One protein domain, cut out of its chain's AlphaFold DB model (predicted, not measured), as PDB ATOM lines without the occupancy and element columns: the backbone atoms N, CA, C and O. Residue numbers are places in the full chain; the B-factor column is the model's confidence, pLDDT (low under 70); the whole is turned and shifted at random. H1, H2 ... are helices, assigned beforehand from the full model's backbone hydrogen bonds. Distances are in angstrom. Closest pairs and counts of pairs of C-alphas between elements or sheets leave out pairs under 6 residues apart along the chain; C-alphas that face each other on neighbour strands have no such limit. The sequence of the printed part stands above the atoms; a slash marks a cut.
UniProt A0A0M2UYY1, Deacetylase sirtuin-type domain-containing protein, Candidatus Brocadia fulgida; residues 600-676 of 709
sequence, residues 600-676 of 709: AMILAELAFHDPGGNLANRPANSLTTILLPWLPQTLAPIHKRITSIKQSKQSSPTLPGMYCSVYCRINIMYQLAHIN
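Overview. This is residues 600 to 676 of the 709 residues of the protein "Deacetylase sirtuin-type domain-containing protein" of Candidatus Brocadia fulgida (UniProt A0A0M2UYY1). Two helical hairpins pack together with their helices roughly along one long axis; H4, the longest helix, makes one side with H3 folded back along it, and H1 and H2 form the other hairpin. Residues 671 to 676, the last turn of H4 and the tail after it, stick out as an arm at one end, while the link of residues 610 to 618 loops round the opposite end, beyond H1 and H2. The printed part has 77 residues with four named helices, in the order H1, H2, H3, H4, and no named strand; the class is all helix. The whole is compact, with a radius of gyration of the C-alphas of 12.7 A, yet elongated in outline, with spans of 45 by 24 by 21 A.

Arrangement. Start at H4, residues 656 to 674, and look for H3, residues 638 to 651, which comes just before it. The two touch and form a helical hairpin, running opposite ways at a shallow tilt of 19 degrees; their closest C-alphas are those of Lys 649 and Tyr 659, 6.7 A apart. Next look at H2, residues 619 to 626, which H4 only just touches, with 3 pairs of C-alphas within 8 A and with residues 658 to 662 of H4 alone. Their closest C-alphas are those of Thr 624 and Val 662, 6.5 A apart, and they run the same way at a shallow tilt of 3 degrees. From H2, step back along the chain to H1, residues 600 to 609. H1 and H2 form the other helical hairpin: they touch, run opposite ways at a shallow tilt of 26 degrees, and have their closest C-alphas at Ala 607 and Pro 619, 5.0 A apart. H1 also touches H3, where the C-alphas of Met 601 and Ser 648, the closest pair, are 4.8 A apart. H1 and H3 run the same way at a shallow tilt of 34 degrees, only just short of steep. H1 and H4 are apart, and so are H2 and H3. The four pairs of helices that touch are at a shallow tilt, mostly aligned packing. In H1, H2, H3 and H4 every O i to N i+4 pair is within hydrogen-bond range.

Along the chain. Find C-alpha 656 at (34.077, -34.067, 50.329); from there H4 runs 19 residues and 26.4 A to C-alpha 674 at (14.575, -33.325, 32.522). H3 begins at C-alpha 638, at (24.613, -26.276, 33.501), and its 14 residues reach Ser 651 after 20.2 A. H1 begins at the first printed residue, with C-alpha 600 at (35.940, -22.598, 40.834), and covers 14.4 A to His 609. H2 is the shortest, 8 residues and 10.6 A from Pro 619 to Ile 626.

Size, cuts and confidence. The two C-alphas farthest apart are those of Pro 611 and Asn 676, 44.6 A, while the first and last printed C-alphas, of Ala 600 and Asn 676, are 31.4 A apart. The printed residues run from 600 to 676 without a gap. The link from H2 to H3 is long, with 11 residues; that from H1 to H2 is short, with 9, and that from H3 to H4 is tight, with 4. Residues 671 to 676, of which 671 to 674 belong to H4, stand free. The mean pLDDT of the printed part is 70.8. Read the B-factor column and you will find 35 residues under 70, namely 614 to 616, 629 to 632 and 649 to 676; H4 has a mean of 54, against 89 for H1.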
ATOM      1  N   ALA A 600      36.389 -21.529  39.950       89.88
ATOM      2  CA  ALA A 600      35.940 -22.598  40.834       89.88
ATOM      3  C   ALA A 600      37.115 -23.394  41.422       89.88
ATOM      4  O   ALA A 600      37.088 -23.717  42.608       89.88
ATOM      5  N   MET A 601      38.150 -23.655  40.615       88.19
ATOM      6  CA  MET A 601      39.382 -24.308  41.067       88.19
ATOM      7  C   MET A 601      40.148 -23.445  42.075       88.19
ATOM      8  O   MET A 601      40.544 -23.947  43.122       88.19
ATOM      9  N   ILE A 602      40.289 -22.145  41.813       93.44
ATOM     10  CA  ILE A 602      40.946 -21.208  42.735       93.44
ATOM     11  C   ILE A 602      40.191 -21.124  44.068       93.44
ATOM     12  O   ILE A 602      40.802 -21.215  45.128       93.44
ATOM     13  N   LEU A 603      38.862 -20.980  44.045       91.69
ATOM     14  CA  LEU A 603      38.052 -20.916  45.268       91.69
ATOM     15  C   LEU A 603      38.081 -22.227  46.059       91.69
ATOM     16  O   LEU A 603      38.042 -22.200  47.288       91.69
ATOM     17  N   ALA A 604      38.144 -23.364  45.367       85.69
ATOM     18  CA  ALA A 604      38.318 -24.675  45.976       85.69
ATOM     19  C   ALA A 604      39.658 -24.797  46.711       85.69
ATOM     20  O   ALA A 604      39.684 -25.273  47.846       85.69
ATOM     21  N   GLU A 605      40.740 -24.339  46.088       87.62
ATOM     22  CA  GLU A 605      42.069 -24.356  46.692       87.62
ATOM     23  C   GLU A 605      42.160 -23.361  47.856       87.62
ATOM     24  O   GLU A 605      42.567 -23.721  48.955       87.62
ATOM     25  N   LEU A 606      41.650 -22.138  47.690       90.94
ATOM     26  CA  LEU A 606      41.542 -21.171  48.786       90.94
ATOM     27  C   LEU A 606      40.734 -21.725  49.969       90.94
ATOM     28  O   LEU A 606      41.103 -21.498  51.116       90.94
ATOM     29  N   ALA A 607      39.655 -22.473  49.713       87.88
ATOM     30  CA  ALA A 607      38.868 -23.127  50.761       87.88
ATOM     31  C   ALA A 607      39.632 -24.254  51.476       87.88
ATOM     32  O   ALA A 607      39.276 -24.604  52.599       87.88
ATOM     33  N   PHE A 608      40.639 -24.848  50.831       85.44
ATOM     34  CA  PHE A 608      41.520 -25.835  51.451       85.44
ATOM     35  C   PHE A 608      42.553 -25.176  52.377       85.44
ATOM     36  O   PHE A 608      42.839 -25.718  53.443       85.44
ATOM     37  N   HIS A 609      43.064 -24.007  51.988       85.94
ATOM     38  CA  HIS A 609      43.992 -23.198  52.785       85.94
ATOM     39  C   HIS A 609      43.310 -22.438  53.943       85.94
ATOM     40  O   HIS A 609      43.962 -22.081  54.920       85.94
ATOM     41  N   ASP A 610      41.997 -22.207  53.860       86.81
ATOM     42  CA  ASP A 610      41.219 -21.482  54.868       86.81
ATOM     43  C   ASP A 610      41.185 -22.228  56.228       86.81
ATOM     44  O   ASP A 610      40.575 -23.300  56.329       86.81
ATOM     45  N   PRO A 611      41.769 -21.671  57.313       85.38
ATOM     46  CA  PRO A 611      41.751 -22.288  58.643       85.38
ATOM     47  C   PRO A 611      40.370 -22.224  59.327       85.38
ATOM     48  O   PRO A 611      40.196 -22.749  60.430       85.38
ATOM     49  N   GLY A 612      39.384 -21.581  58.695       79.31
ATOM     50  CA  GLY A 612      38.070 -21.297  59.257       79.31
ATOM     51  C   GLY A 612      38.050 -20.025  60.107       79.31
ATOM     52  O   GLY A 612      39.027 -19.284  60.209       79.31
ATOM     53  N   GLY A 613      36.890 -19.732  60.693       72.56
ATOM     54  CA  GLY A 613      36.653 -18.572  61.553       72.56
ATOM     55  C   GLY A 613      35.198 -18.105  61.480       72.56
ATOM     56  O   GLY A 613      34.337 -18.833  60.988       72.56
ATOM     57  N   ASN A 614      34.906 -16.917  62.016       64.44
ATOM     58  CA  ASN A 614      33.527 -16.505  62.328       64.44
ATOM     59  C   ASN A 614      32.837 -15.688  61.223       64.44
ATOM     60  O   ASN A 614      31.644 -15.411  61.324       64.44
ATOM     61  N   LEU A 615      33.566 -15.282  60.182       68.31
ATOM     62  CA  LEU A 615      33.013 -14.489  59.085       68.31
ATOM     63  C   LEU A 615      32.403 -15.374  57.997       68.31
ATOM     64  O   LEU A 615      32.989 -16.385  57.616       68.31
ATOM     65  N   ALA A 616      31.258 -14.950  57.454       68.44
ATOM     66  CA  ALA A 616      30.536 -15.671  56.402       68.44
ATOM     67  C   ALA A 616      31.188 -15.560  55.007       68.44
ATOM     68  O   ALA A 616      31.032 -16.465  54.190       68.44
ATOM     69  N   ASN A 617      31.932 -14.484  54.726       73.88
ATOM     70  CA  ASN A 617      32.589 -14.258  53.431       73.88
ATOM     71  C   ASN A 617      33.877 -15.089  53.332       73.88
ATOM     72  O   ASN A 617      34.963 -14.618  53.672       73.88
ATOM     73  N   ARG A 618      33.716 -16.351  52.920       84.25
ATOM     74  CA  ARG A 618      34.749 -17.397  52.877       84.25
ATOM     75  C   ARG A 618      34.765 -18.069  51.497       84.25
ATOM     76  O   ARG A 618      33.690 -18.210  50.907       84.25
ATOM     77  N   PRO A 619      35.911 -18.583  51.016       88.62
ATOM     78  CA  PRO A 619      36.019 -19.166  49.673       88.62
ATOM     79  C   PRO A 619      35.008 -20.291  49.394       88.62
ATOM     80  O   PRO A 619      34.393 -20.334  48.327       88.62
ATOM     81  N   ALA A 620      34.757 -21.160  50.381       84.50
ATOM     82  CA  ALA A 620      33.774 -22.242  50.279       84.50
ATOM     83  C   ALA A 620      32.336 -21.732  50.049       84.50
ATOM     84  O   ALA A 620      31.554 -22.349  49.315       84.50
ATOM     85  N   ASN A 621      31.984 -20.597  50.661       84.81
ATOM     86  CA  ASN A 621      30.667 -19.983  50.527       84.81
ATOM     87  C   ASN A 621      30.519 -19.280  49.174       84.81
ATOM     88  O   ASN A 621      29.479 -19.449  48.533       84.81
ATOM     89  N   SER A 622      31.559 -18.589  48.696       87.19
ATOM     90  CA  SER A 622      31.599 -18.014  47.343       87.19
ATOM     91  C   SER A 622      31.432 -19.107  46.283       87.19
ATOM     92  O   SER A 622      30.525 -19.032  45.453       87.19
ATOM     93  N   LEU A 623      32.204 -20.199  46.375       85.38
ATOM     94  CA  LEU A 623      32.103 -21.343  45.461       85.38
ATOM     95  C   LEU A 623      30.709 -21.980  45.480       85.38
ATOM     96  O   LEU A 623      30.145 -22.300  44.432       85.38
ATOM     97  N   THR A 624      30.138 -22.155  46.674       81.25
ATOM     98  CA  THR A 624      28.788 -22.704  46.826       81.25
ATOM     99  C   THR A 624      27.761 -21.803  46.154       81.25
ATOM    100  O   THR A 624      26.952 -22.307  45.378       81.25
ATOM    101  N   THR A 625      27.817 -20.493  46.417       81.69
ATOM    102  CA  THR A 625      26.868 -19.490  45.908       81.69
ATOM    103  C   THR A 625      26.916 -19.386  44.386       81.69
ATOM    104  O   THR A 625      25.868 -19.434  43.746       81.69
ATOM    105  N   ILE A 626      28.115 -19.355  43.792       83.19
ATOM    106  CA  ILE A 626      28.311 -19.329  42.332       83.19
ATOM    107  C   ILE A 626      27.625 -20.517  41.646       83.19
ATOM    108  O   ILE A 626      27.034 -20.385  40.573       83.19
ATOM    109  N   LEU A 627      27.682 -21.691  42.274       78.06
ATOM    110  CA  LEU A 627      27.212 -22.942  41.692       78.06
ATOM    111  C   LEU A 627      25.768 -23.300  42.083       78.06
ATOM    112  O   LEU A 627      25.276 -24.356  41.671       78.06
ATOM    113  N   LEU A 628      25.056 -22.453  42.840       73.19
ATOM    114  CA  LEU A 628      23.669 -22.721  43.224       73.19
ATOM    115  C   LEU A 628      22.760 -22.826  41.982       73.19
ATOM    116  O   LEU A 628      22.673 -21.889  41.193       73.19
ATOM    117  N   PRO A 629      22.015 -23.936  41.800       64.25
ATOM    118  CA  PRO A 629      21.141 -24.109  40.635       64.25
ATOM    119  C   PRO A 629      20.008 -23.086  40.528       64.25
ATOM    120  O   PRO A 629      19.602 -22.759  39.419       64.25
ATOM    121  N   TRP A 630      19.476 -22.646  41.672       63.66
ATOM    122  CA  TRP A 630      18.306 -21.763  41.786       63.66
ATOM    123  C   TRP A 630      18.673 -20.292  42.017       63.66
ATOM    124  O   TRP A 630      17.784 -19.453  42.079       63.66
ATOM    125  N   LEU A 631      19.964 -19.992  42.171       66.06
ATOM    126  CA  LEU A 631      20.496 -18.634  42.245       66.06
ATOM    127  C   LEU A 631      21.901 -18.613  41.617       66.06
ATOM    128  O   LEU A 631      22.884 -18.404  42.328       66.06
ATOM    129  N   PRO A 632      22.027 -18.933  40.315       65.06
ATOM    130  CA  PRO A 632      23.333 -18.998  39.679       65.06
ATOM    131  C   PRO A 632      23.917 -17.587  39.562       65.06
ATOM    132  O   PRO A 632      23.379 -16.754  38.838       65.06
ATOM    133  N   GLN A 633      25.044 -17.333  40.228       75.81
ATOM    134  CA  GLN A 633      25.847 -16.111  40.041       75.81
ATOM    135  C   GLN A 633      26.809 -16.289  38.852       75.81
ATOM    136  O   GLN A 633      28.005 -16.028  38.940       75.81
ATOM    137  N   THR A 634      26.310 -16.885  37.766       80.25
ATOM    138  CA  THR A 634      27.081 -17.179  36.558       80.25
ATOM    139  C   THR A 634      26.179 -17.306  35.338       80.25
ATOM    140  O   THR A 634      25.098 -17.892  35.423       80.25
ATOM    141  N   LEU A 635      26.641 -16.809  34.184       82.44
ATOM    142  CA  LEU A 635      25.980 -17.021  32.892       82.44
ATOM    143  C   LEU A 635      26.264 -18.415  32.308       82.44
ATOM    144  O   LEU A 635      25.702 -18.784  31.278       82.44
ATOM    145  N   ALA A 636      27.121 -19.215  32.952       82.44
ATOM    146  CA  ALA A 636      27.539 -20.492  32.401       82.44
ATOM    147  C   ALA A 636      26.402 -21.535  32.345       82.44
ATOM    148  O   ALA A 636      25.679 -21.775  33.328       82.44
ATOM    149  N   PRO A 637      26.291 -22.279  31.230       79.75
ATOM    150  CA  PRO A 637      25.327 -23.360  31.105       79.75
ATOM    151  C   PRO A 637      25.590 -24.476  32.128       79.75
ATOM    152  O   PRO A 637      26.692 -24.656  32.649       79.75
ATOM    153  N   ILE A 638      24.556 -25.270  32.425       77.00
ATOM    154  CA  ILE A 638      24.613 -26.276  33.501       77.00
ATOM    155  C   ILE A 638      25.715 -27.325  33.308       77.00
ATOM    156  O   ILE A 638      26.315 -27.766  34.283       77.00
ATOM    157  N   HIS A 639      26.044 -27.681  32.064       78.75
ATOM    158  CA  HIS A 639      27.132 -28.617  31.789       78.75
ATOM    159  C   HIS A 639      28.500 -28.035  32.181       78.75
ATOM    160  O   HIS A 639      29.290 -28.753  32.788       78.75
ATOM    161  N   LYS A 640      28.761 -26.740  31.929       80.12
ATOM    162  CA  LYS A 640      29.989 -26.059  32.376       80.12
ATOM    163  C   LYS A 640      30.063 -25.994  33.904       80.12
ATOM    164  O   LYS A 640      31.116 -26.283  34.462       80.12
ATOM    165  N   ARG A 641      28.940 -25.741  34.587       82.12
ATOM    166  CA  ARG A 641      28.844 -25.798  36.063       82.12
ATOM    167  C   ARG A 641      29.119 -27.198  36.632       82.12
ATOM    168  O   ARG A 641      29.761 -27.346  37.664       82.12
ATOM    169  N   ILE A 642      28.653 -28.254  35.964       77.88
ATOM    170  CA  ILE A 642      28.972 -29.637  36.353       77.88
ATOM    171  C   ILE A 642      30.464 -29.924  36.135       77.88
ATOM    172  O   ILE A 642      31.093 -30.578  36.970       77.88
ATOM    173  N   THR A 643      31.029 -29.453  35.022       81.25
ATOM    174  CA  THR A 643      32.452 -29.608  34.702       81.25
ATOM    175  C   THR A 643      33.340 -28.919  35.734       81.25
ATOM    176  O   THR A 643      34.248 -29.570  36.250       81.25
ATOM    177  N   SER A 644      33.032 -27.674  36.119       82.12
ATOM    178  CA  SER A 644      33.810 -26.940  37.124       82.12
ATOM    179  C   SER A 644      33.858 -27.679  38.466       82.12
ATOM    180  O   SER A 644      34.922 -27.790  39.071       82.12
ATOM    181  N   ILE A 645      32.758 -28.308  38.895       77.50
ATOM    182  CA  ILE A 645      32.726 -29.130  40.120       77.50
ATOM    183  C   ILE A 645      33.579 -30.383  39.995       77.50
ATOM    184  O   ILE A 645      34.288 -30.747  40.934       77.50
ATOM    185  N   LYS A 646      33.490 -31.079  38.855       76.38
ATOM    186  CA  LYS A 646      34.271 -32.299  38.625       76.38
ATOM    187  C   LYS A 646      35.768 -32.003  38.682       76.38
ATOM    188  O   LYS A 646      36.490 -32.755  39.330       76.38
ATOM    189  N   GLN A 647      36.204 -30.911  38.060       78.50
ATOM    190  CA  GLN A 647      37.607 -30.491  38.056       78.50
ATOM    191  C   GLN A 647      38.066 -29.982  39.427       78.50
ATOM    192  O   GLN A 647      39.123 -30.394  39.901       78.50
ATOM    193  N   SER A 648      37.240 -29.200  40.126       72.19
ATOM    194  CA  SER A 648      37.548 -28.745  41.492       72.19
ATOM    195  C   SER A 648      37.719 -29.928  42.458       72.19
ATOM    196  O   SER A 648      38.668 -29.982  43.233       72.19
ATOM    197  N   LYS A 649      36.864 -30.957  42.347       69.06
ATOM    198  CA  LYS A 649      36.967 -32.188  43.149       69.06
ATOM    199  C   LYS A 649      38.238 -32.998  42.861       69.06
ATOM    200  O   LYS A 649      38.740 -33.668  43.758       69.06
ATOM    201  N   GLN A 650      38.704 -33.004  41.611       67.81
ATOM    202  CA  GLN A 650      39.949 -33.681  41.232       67.81
ATOM    203  C   GLN A 650      41.178 -32.948  41.772       67.81
ATOM    204  O   GLN A 650      42.133 -33.609  42.167       67.81
ATOM    205  N   SER A 651      41.122 -31.616  41.808       61.66
ATOM    206  CA  SER A 651      42.238 -30.759  42.216       61.66
ATOM    207  C   SER A 651      42.391 -30.702  43.742       61.66
ATOM    208  O   SER A 651      43.505 -30.831  44.234       61.66
ATOM    209  N   SER A 652      41.283 -30.654  44.497       59.75
ATOM    210  CA  SER A 652      41.314 -30.545  45.968       59.75
ATOM    211  C   SER A 652      40.362 -31.576  46.623       59.75
ATOM    212  O   SER A 652      39.238 -31.246  47.010       59.75
ATOM    213  N   PRO A 653      40.746 -32.863  46.754       57.53
ATOM    214  CA  PRO A 653      39.849 -33.959  47.169       57.53
ATOM    215  C   PRO A 653      39.415 -33.936  48.653       57.53
ATOM    216  O   PRO A 653      38.531 -34.698  49.056       57.53
ATOM    217  N   THR A 654      40.014 -33.069  49.468       54.22
ATOM    218  CA  THR A 654      39.886 -32.959  50.936       54.22
ATOM    219  C   THR A 654      38.669 -32.167  51.430       54.22
ATOM    220  O   THR A 654      38.415 -32.150  52.634       54.22
ATOM    221  N   LEU A 655      37.810 -31.660  50.532       56.81
ATOM    222  CA  LEU A 655      36.512 -31.041  50.872       56.81
ATOM    223  C   LEU A 655      35.269 -31.894  50.472       56.81
ATOM    224  O   LEU A 655      34.352 -31.375  49.823       56.81
ATOM    225  N   PRO A 656      35.145 -33.196  50.841       52.19
ATOM    226  CA  PRO A 656      34.077 -34.067  50.329       52.19
ATOM    227  C   PRO A 656      32.660 -33.568  50.628       52.19
ATOM    228  O   PRO A 656      31.762 -33.746  49.806       52.19
ATOM    229  N   GLY A 657      32.440 -32.952  51.795       55.16
ATOM    230  CA  GLY A 657      31.120 -32.491  52.235       55.16
ATOM    231  C   GLY A 657      30.564 -31.342  51.391       55.16
ATOM    232  O   GLY A 657      29.380 -31.352  51.048       55.16
ATOM    233  N   MET A 658      31.425 -30.397  51.003       61.81
ATOM    234  CA  MET A 658      31.066 -29.248  50.168       61.81
ATOM    235  C   MET A 658      30.745 -29.699  48.740       61.81
ATOM    236  O   MET A 658      29.633 -29.469  48.261       61.81
ATOM    237  N   TYR A 659      31.656 -30.445  48.098       58.78
ATOM    238  CA  TYR A 659      31.430 -30.958  46.744       58.78
ATOM    239  C   TYR A 659      30.214 -31.871  46.668       58.78
ATOM    240  O   TYR A 659      29.451 -31.782  45.714       58.78
ATOM    241  N   CYS A 660      29.996 -32.730  47.668       56.25
ATOM    242  CA  CYS A 660      28.830 -33.606  47.696       56.25
ATOM    243  C   CYS A 660      27.530 -32.798  47.862       56.25
ATOM    244  O   CYS A 660      26.559 -33.077  47.165       56.25
ATOM    245  N   SER A 661      27.513 -31.745  48.692       56.31
ATOM    246  CA  SER A 661      26.334 -30.876  48.834       56.31
ATOM    247  C   SER A 661      25.995 -30.142  47.534       56.31
ATOM    248  O   SER A 661      24.851 -30.203  47.081       56.31
ATOM    249  N   VAL A 662      26.986 -29.503  46.905       57.88
ATOM    250  CA  VAL A 662      26.804 -28.731  45.665       57.88
ATOM    251  C   VAL A 662      26.461 -29.657  44.488       57.88
ATOM    252  O   VAL A 662      25.480 -29.423  43.780       57.88
ATOM    253  N   TYR A 663      27.175 -30.779  44.333       57.78
ATOM    254  CA  TYR A 663      26.933 -31.768  43.276       57.78
ATOM    255  C   TYR A 663      25.570 -32.460  43.407       57.78
ATOM    256  O   TYR A 663      24.889 -32.650  42.398       57.78
ATOM    257  N   CYS A 664      25.136 -32.818  44.626       55.53
ATOM    258  CA  CYS A 664      23.798 -33.371  44.852       55.53
ATOM    259  C   CYS A 664      22.711 -32.353  44.501       55.53
ATOM    260  O   CYS A 664      21.756 -32.710  43.819       55.53
ATOM    261  N   ARG A 665      22.858 -31.086  44.910       58.88
ATOM    262  CA  ARG A 665      21.879 -30.021  44.622       58.88
ATOM    263  C   ARG A 665      21.747 -29.754  43.118       58.88
ATOM    264  O   ARG A 665      20.626 -29.655  42.625       58.88
ATOM    265  N   ILE A 666      22.859 -29.720  42.380       56.47
ATOM    266  CA  ILE A 666      22.859 -29.549  40.915       56.47
ATOM    267  C   ILE A 666      22.285 -30.763  40.195       56.47
ATOM    268  O   ILE A 666      21.440 -30.587  39.323       56.47
ATOM    269  N   ASN A 667      22.686 -31.988  40.553       53.97
ATOM    270  CA  ASN A 667      22.150 -33.182  39.894       53.97
ATOM    271  C   ASN A 667      20.662 -33.382  40.163       53.97
ATOM    272  O   ASN A 667      19.943 -33.762  39.247       53.97
ATOM    273  N   ILE A 668      20.190 -33.109  41.383       55.75
ATOM    274  CA  ILE A 668      18.761 -33.179  41.701       55.75
ATOM    275  C   ILE A 668      17.986 -32.194  40.819       55.75
ATOM    276  O   ILE A 668      17.005 -32.590  40.205       55.75
ATOM    277  N   MET A 669      18.454 -30.952  40.671       52.47
ATOM    278  CA  MET A 669      17.782 -29.949  39.835       52.47
ATOM    279  C   MET A 669      17.884 -30.244  38.330       52.47
ATOM    280  O   MET A 669      16.902 -30.073  37.617       52.47
ATOM    281  N   TYR A 670      19.028 -30.738  37.845       50.81
ATOM    282  CA  TYR A 670      19.199 -31.158  36.448       50.81
ATOM    283  C   TYR A 670      18.278 -32.334  36.094       50.81
ATOM    284  O   TYR A 670      17.640 -32.335  35.047       50.81
ATOM    285  N   GLN A 671      18.160 -33.313  36.994       51.47
ATOM    286  CA  GLN A 671      17.226 -34.428  36.843       51.47
ATOM    287  C   GLN A 671      15.773 -33.932  36.893       51.47
ATOM    288  O   GLN A 671      14.992 -34.297  36.026       51.47
ATOM    289  N   LEU A 672      15.423 -33.037  37.826       46.69
ATOM    290  CA  LEU A 672      14.083 -32.435  37.915       46.69
ATOM    291  C   LEU A 672      13.698 -31.627  36.663       46.69
ATOM    292  O   LEU A 672      12.544 -31.686  36.251       46.69
ATOM    293  N   ALA A 673      14.646 -30.934  36.029       43.78
ATOM    294  CA  ALA A 673      14.423 -30.184  34.788       43.78
ATOM    295  C   ALA A 673      14.253 -31.080  33.541       43.78
ATOM    296  O   ALA A 673      13.739 -30.624  32.522       43.78
ATOM    297  N   HIS A 674      14.670 -32.350  33.615       42.00
ATOM    298  CA  HIS A 674      14.575 -33.325  32.522       42.00
ATOM    299  C   HIS A 674      13.560 -34.452  32.777       42.00
ATOM    300  O   HIS A 674      13.420 -35.352  31.946       42.00
ATOM    301  N   ILE A 675      12.806 -34.402  33.882       42.34
ATOM    302  CA  ILE A 675      11.667 -35.295  34.106       42.34
ATOM    303  C   ILE A 675      10.498 -34.832  33.228       42.34
ATOM    304  O   ILE A 675       9.862 -33.808  33.466       42.34
ATOM    305  N   ASN A 676      10.210 -35.630  32.200       35.94
ATOM    306  CA  ASN A 676       8.980 -35.564  31.417       35.94
ATOM    307  C   ASN A 676       7.776 -35.821  32.363       35.94
ATOM    308  O   ASN A 676       7.853 -36.783  33.137       35.94
TER     309      ASN A 676